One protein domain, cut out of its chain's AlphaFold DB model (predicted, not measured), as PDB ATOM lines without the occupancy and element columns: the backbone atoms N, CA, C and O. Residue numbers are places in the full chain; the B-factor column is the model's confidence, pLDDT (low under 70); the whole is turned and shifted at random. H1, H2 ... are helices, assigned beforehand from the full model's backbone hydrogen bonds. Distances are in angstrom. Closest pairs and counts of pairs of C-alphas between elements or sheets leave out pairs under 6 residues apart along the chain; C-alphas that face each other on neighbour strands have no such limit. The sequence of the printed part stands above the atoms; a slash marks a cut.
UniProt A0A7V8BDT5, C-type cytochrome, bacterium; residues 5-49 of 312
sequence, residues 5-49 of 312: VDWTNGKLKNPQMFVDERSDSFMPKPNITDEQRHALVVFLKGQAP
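This is residues 5 to 49 of the 312 residues of the protein "C-type cytochrome" of bacterium (UniProt A0A7V8BDT5). Two helices, H1 and the longer H3, pack on each other at a slant, and a short helical turn, H2, follows on the side of H1 away from H3. From H2 a long loop, residues 19 to 33, swings out to the end of the domain farthest from H3 and then folds back past H2 and H1 to reach the start of H3. The printed part has 45 residues, with three named helices in the order H1, H2, H3 and no named strand; the class is all helix. The whole is only just loose, close to compact, with a radius of gyration of the C-alphas of 11.3 A. Its outline is only just flat, with spans of 30 by 27 by 15 A.

H1 is residues 5 to 13, Val 5 to Lys 13, and measures 12.1 A from first to last C-alpha. It begins at C-alpha 5, at (148.363, 138.203, 180.926). H2 follows as residues 15 to 18, Pro 15 to Phe 18, 5.9 A from first to last C-alpha. Residues 19 to 33 hold no named element; C-alpha 21 in this stretch is at (125.198, 135.979, 181.160). H3, the longest helix, is residues 34 to 46, Asp 34 to Gly 46, and measures 18.3 A. It ends at C-alpha 46, at (152.864, 147.677, 185.646).

H1 and H3 touch, with 8 pairs of C-alphas within 8 A. Their closest C-alphas are those of Asn 9 and Val 41, 6.3 A apart. The two helices run opposite ways at a steep tilt of 45 degrees, and their centres are 9.6 A apart. H1 and H2 are close but not clearly touching; their closest C-alphas, those of Lys 11 and Phe 18, are 7.0 A apart. H2 and H3 are apart. In H1 and H3 every pair of O of residue i and N of residue i+4 is within hydrogen-bond range. H2, with 4 residues, is too short for such a pair, but its 1 pair of O of residue i and N of residue i+3 is within range.

The two C-alphas farthest apart in the domain are those of Glu 21 and Glu 35, 31.4 A. The first and last printed C-alphas, those of Val 5 and Pro 49, are 16.6 A apart. The printed part has no cut. The link from H1 to H2 is tight, with 1 residue between them, and the link from H2 to H3 is long, with 15 residues. The C-alphas of residues 19 to 33 lie 9 to 19 A from the mean of all C-alphas. The mean pLDDT of the printed part is 87.2, and it is under 70 at residues 23 to 25 and residue 49.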
ATOM      1  N   VAL A   5     147.769 137.741 182.190       90.56
ATOM      2  CA  VAL A   5     148.363 138.203 180.926       90.56
ATOM      3  C   VAL A   5     147.546 137.692 179.745       90.56
ATOM      4  O   VAL A   5     147.186 138.480 178.871       90.56
ATOM      5  N   ASP A   6     147.182 136.409 179.749       90.81
ATOM      6  CA  ASP A   6     146.381 135.809 178.680       90.81
ATOM      7  C   ASP A   6     144.961 136.367 178.648       90.81
ATOM      8  O   ASP A   6     144.402 136.588 177.572       90.81
ATOM      9  N   TRP A   7     144.375 136.620 179.823       90.69
ATOM     10  CA  TRP A   7     143.056 137.232 179.929       90.69
ATOM     11  C   TRP A   7     143.068 138.659 179.371       90.69
ATOM     12  O   TRP A   7     142.285 138.957 178.471       90.69
ATOM     13  N   THR A   8     143.995 139.515 179.812       91.94
ATOM     14  CA  THR A   8     144.094 140.916 179.364       91.94
ATOM     15  C   THR A   8     144.425 141.003 177.875       91.94
ATOM     16  O   THR A   8     143.788 141.753 177.136       91.94
ATOM     17  N   ASN A   9     145.375 140.192 177.396       93.88
ATOM     18  CA  ASN A   9     145.731 140.130 175.980       93.88
ATOM     19  C   ASN A   9     144.549 139.648 175.120       93.88
ATOM     20  O   ASN A   9     144.253 140.236 174.080       93.88
ATOM     21  N   GLY A  10     143.829 138.615 175.573       92.50
ATOM     22  CA  GLY A  10     142.621 138.132 174.910       92.50
ATOM     23  C   GLY A  10     141.520 139.192 174.871       92.50
ATOM     24  O   GLY A  10     140.936 139.427 173.812       92.50
ATOM     25  N   LYS A  11     141.275 139.882 175.992       90.94
ATOM     26  CA  LYS A  11     140.220 140.896 176.106       90.94
ATOM     27  C   LYS A  11     140.503 142.120 175.230       90.94
ATOM     28  O   LYS A  11     139.582 142.632 174.606       90.94
ATOM     29  N   LEU A  12     141.765 142.528 175.082       93.31
ATOM     30  CA  LEU A  12     142.162 143.585 174.142       93.31
ATOM     31  C   LEU A  12     142.088 143.148 172.668       93.31
ATOM     32  O   LEU A  12     141.887 143.986 171.793       93.31
ATOM     33  N   LYS A  13     142.259 141.853 172.371       92.88
ATOM     34  CA  LYS A  13     142.247 141.317 170.997       92.88
ATOM     35  C   LYS A  13     140.833 141.054 170.469       92.88
ATOM     36  O   LYS A  13     140.540 141.348 169.309       92.88
ATOM     37  N   ASN A  14     139.973 140.469 171.297       90.81
ATOM     38  CA  ASN A  14     138.601 140.123 170.938       90.81
ATOM     39  C   ASN A  14     137.675 140.242 172.161       90.81
ATOM     40  O   ASN A  14     137.293 139.226 172.737       90.81
ATOM     41  N   PRO A  15     137.311 141.457 172.597       89.75
ATOM     42  CA  PRO A  15     136.595 141.645 173.857       89.75
ATOM     43  C   PRO A  15     135.236 140.938 173.918       89.75
ATOM     44  O   PRO A  15     134.799 140.563 175.010       89.75
ATOM     45  N   GLN A  16     134.594 140.724 172.767       87.06
ATOM     46  CA  GLN A  16     133.282 140.087 172.647       87.06
ATOM     47  C   GLN A  16     133.284 138.615 173.084       87.06
ATOM     48  O   GLN A  16     132.259 138.134 173.548       87.06
ATOM     49  N   MET A  17     134.420 137.905 173.020       85.62
ATOM     50  CA  MET A  17     134.488 136.495 173.449       85.62
ATOM     51  C   MET A  17     134.348 136.298 174.969       85.62
ATOM     52  O   MET A  17     134.297 135.168 175.437       85.62
ATOM     53  N   PHE A  18     134.350 137.391 175.734       83.81
ATOM     54  CA  PHE A  18     134.238 137.404 177.195       83.81
ATOM     55  C   PHE A  18     132.941 138.090 177.654       83.81
ATOM     56  O   PHE A  18     132.903 138.640 178.752       83.81
ATOM     57  N   VAL A  19     131.940 138.190 176.778       80.62
ATOM     58  CA  VAL A  19     130.581 138.588 177.154       80.62
ATOM     59  C   VAL A  19     129.827 137.301 177.473       80.62
ATOM     60  O   VAL A  19     129.772 136.403 176.635       80.62
ATOM     61  N   ASP A  20     129.299 137.196 178.687       78.56
ATOM     62  CA  ASP A  20     128.499 136.063 179.155       78.56
ATOM     63  C   ASP A  20     127.310 136.562 179.990       78.56
ATOM     64  O   ASP A  20     127.220 137.750 180.295       78.56
ATOM     65  N   GLU A  21     126.406 135.658 180.378       75.62
ATOM     66  CA  GLU A  21     125.198 135.979 181.160       75.62
ATOM     67  C   GLU A  21     125.483 136.650 182.520       75.62
ATOM     68  O   GLU A  21     124.566 137.153 183.166       75.62
ATOM     69  N   ARG A  22     126.735 136.638 182.997       73.88
ATOM     70  CA  ARG A  22     127.166 137.224 184.275       73.88
ATOM     71  C   ARG A  22     127.948 138.527 184.094       73.88
ATOM     72  O   ARG A  22     128.277 139.170 185.091       73.88
ATOM     73  N   SER A  23     128.265 138.919 182.861       67.44
ATOM     74  CA  SER A  23     129.086 140.084 182.544       67.44
ATOM     75  C   SER A  23     128.574 140.798 181.290       67.44
ATOM     76  O   SER A  23     129.109 140.628 180.192       67.44
ATOM     77  N   ASP A  24     127.641 141.729 181.497       68.31
ATOM     78  CA  ASP A  24     127.120 142.650 180.470       68.31
ATOM     79  C   ASP A  24     128.093 143.797 180.112       68.31
ATOM     80  O   ASP A  24     127.743 144.740 179.401       68.31
ATOM     81  N   SER A  25     129.334 143.767 180.613       69.56
ATOM     82  CA  SER A  25     130.300 144.843 180.379       69.56
ATOM     83  C   SER A  25     130.751 144.875 178.913       69.56
ATOM     84  O   SER A  25     131.519 144.026 178.442       69.56
ATOM     85  N   PHE A  26     130.267 145.882 178.183       78.12
ATOM     86  CA  PHE A  26     130.588 146.090 176.778       78.12
ATOM     87  C   PHE A  26     131.917 146.829 176.617       78.12
ATOM     88  O   PHE A  26     132.047 148.008 176.944       78.12
ATOM     89  N   MET A  27     132.893 146.136 176.038       86.88
ATOM     90  CA  MET A  27     134.130 146.738 175.557       86.88
ATOM     91  C   MET A  27     134.128 146.709 174.019       86.88
ATOM     92  O   MET A  27     134.159 145.617 173.438       86.88
ATOM     93  N   PRO A  28     134.099 147.871 173.339       88.44
ATOM     94  CA  PRO A  28     134.279 147.938 171.892       88.44
ATOM     95  C   PRO A  28     135.610 147.306 171.482       88.44
ATOM     96  O   PRO A  28     136.594 147.405 172.214       88.44
ATOM     97  N   LYS A  29     135.664 146.678 170.300       89.19
ATOM     98  CA  LYS A  29     136.926 146.141 169.779       89.19
ATOM     99  C   LYS A  29     137.874 147.305 169.450       89.19
ATOM    100  O   LYS A  29     137.553 148.087 168.552       89.19
ATOM    101  N   PRO A  30     139.016 147.441 170.146       89.75
ATOM    102  CA  PRO A  30     139.936 148.538 169.889       89.75
ATOM    103  C   PRO A  30     140.651 148.336 168.547       89.75
ATOM    104  O   PRO A  30     141.027 147.218 168.189       89.75
ATOM    105  N   ASN A  31     140.860 149.427 167.807       94.69
ATOM    106  CA  ASN A  31     141.647 149.423 166.575       94.69
ATOM    107  C   ASN A  31     143.139 149.597 166.901       94.69
ATOM    108  O   ASN A  31     143.684 150.688 166.753       94.69
ATOM    109  N   ILE A  32     143.764 148.541 167.424       94.62
ATOM    110  CA  ILE A  32     145.164 148.546 167.872       94.62
ATOM    111  C   ILE A  32     145.959 147.401 167.244       94.62
ATOM    112  O   ILE A  32     145.432 146.308 167.027       94.62
ATOM    113  N   THR A  33     147.241 147.648 166.980       96.88
ATOM    114  CA  THR A  33     148.169 146.628 166.475       96.88
ATOM    115  C   THR A  33     148.566 145.637 167.570       96.88
ATOM    116  O   THR A  33     148.339 145.859 168.763       96.88
ATOM    117  N   ASP A  34     149.196 144.530 167.176       95.44
ATOM    118  CA  ASP A  34     149.723 143.539 168.118       95.44
ATOM    119  C   ASP A  34     150.785 144.138 169.059       95.44
ATOM    120  O   ASP A  34     150.790 143.824 170.250       95.44
ATOM    121  N   GLU A  35     151.614 145.057 168.558       96.06
ATOM    122  CA  GLU A  35     152.618 145.789 169.343       96.06
ATOM    123  C   GLU A  35     151.975 146.745 170.351       96.06
ATOM    124  O   GLU A  35     152.320 146.724 171.531       96.06
ATOM    125  N   GLN A  36     150.988 147.541 169.925       96.19
ATOM    126  CA  GLN A  36     150.244 148.435 170.820       96.19
ATOM    127  C   GLN A  36     149.490 147.651 171.895       96.19
ATOM    128  O   GLN A  36     149.472 148.046 173.062       96.19
ATOM    129  N   ARG A  37     148.896 146.513 171.523       95.94
ATOM    130  CA  ARG A  37     148.245 145.612 172.475       95.94
ATOM    131  C   ARG A  37     149.244 145.079 173.495       95.94
ATOM    132  O   ARG A  37     148.950 145.118 174.685       95.94
ATOM    133  N   HIS A  38     150.411 144.611 173.055       94.81
ATOM    134  CA  HIS A  38     151.455 144.147 173.964       94.81
ATOM    135  C   HIS A  38     151.915 145.264 174.914       94.81
ATOM    136  O   HIS A  38     151.962 145.046 176.124       94.81
ATOM    137  N   ALA A  39     152.150 146.476 174.401       95.19
ATOM    138  CA  ALA A  39     152.515 147.637 175.212       95.19
ATOM    139  C   ALA A  39     151.448 147.977 176.268       95.19
ATOM    140  O   ALA A  39     151.783 148.239 177.422       95.19
ATOM    141  N   LEU A  40     150.161 147.903 175.910       94.12
ATOM    142  CA  LEU A  40     149.057 148.091 176.855       94.12
ATOM    143  C   LEU A  40     149.012 146.996 177.923       94.12
ATOM    144  O   LEU A  40     148.807 147.305 179.091       94.12
ATOM    145  N   VAL A  41     149.234 145.729 177.558       93.94
ATOM    146  CA  VAL A  41     149.319 144.628 178.535       93.94
ATOM    147  C   VAL A  41     150.461 144.872 179.521       93.94
ATOM    148  O   VAL A  41     150.259 144.712 180.724       93.94
ATOM    149  N   VAL A  42     151.632 145.299 179.038       91.31
ATOM    150  CA  VAL A  42     152.789 145.641 179.883       91.31
ATOM    151  C   VAL A  42     152.466 146.817 180.805       91.31
ATOM    152  O   VAL A  42     152.676 146.714 182.011       91.31
ATOM    153  N   PHE A  43     151.895 147.897 180.269       91.31
ATOM    154  CA  PHE A  43     151.492 149.066 181.051       91.31
ATOM    155  C   PHE A  43     150.484 148.701 182.147       91.31
ATOM    156  O   PHE A  43     150.695 149.022 183.312       91.31
ATOM    157  N   LEU A  44     149.421 147.972 181.798       91.31
ATOM    158  CA  LEU A  44     148.392 147.533 182.741       91.31
ATOM    159  C   LEU A  44     148.949 146.560 183.789       91.31
ATOM    160  O   LEU A  44     148.522 146.595 184.940       91.31
ATOM    161  N   LYS A  45     149.922 145.715 183.428       88.19
ATOM    162  CA  LYS A  45     150.605 144.838 184.388       88.19
ATOM    163  C   LYS A  45     151.471 145.642 185.359       88.19
ATOM    164  O   LYS A  45     151.545 145.289 186.532       88.19
ATOM    165  N   GLY A  46     152.089 146.714 184.864       83.56
ATOM    166  CA  GLY A  46     152.864 147.677 185.646       83.56
ATOM    167  C   GLY A  46     152.019 148.617 186.511       83.56
ATOM    168  O   GLY A  46     152.558 149.245 187.410       83.56
ATOM    169  N   GLN A  47     150.698 148.686 186.304       84.19
ATOM    170  CA  GLN A  47     149.760 149.431 187.158       84.19
ATOM    171  C   GLN A  47     149.413 148.689 188.466       84.19
ATOM    172  O   GLN A  47     148.507 149.096 189.193       84.19
ATOM    173  N   ALA A  48     150.109 147.593 188.786       74.00
ATOM    174  CA  ALA A  48     150.046 147.013 190.120       74.00
ATOM    175  C   ALA A  48     150.652 148.005 191.133       74.00
ATOM    176  O   ALA A  48     151.628 148.676 190.798       74.00
ATOM    177  N   PRO A  49     150.114 148.111 192.363       63.09
ATOM    178  CA  PRO A  49     150.736 148.912 193.408       63.09
ATOM    179  C   PRO A  49     152.096 148.297 193.744       63.09
ATOM    180  O   PRO A  49     152.206 147.381 194.557       63.09
TER     181      PRO A  49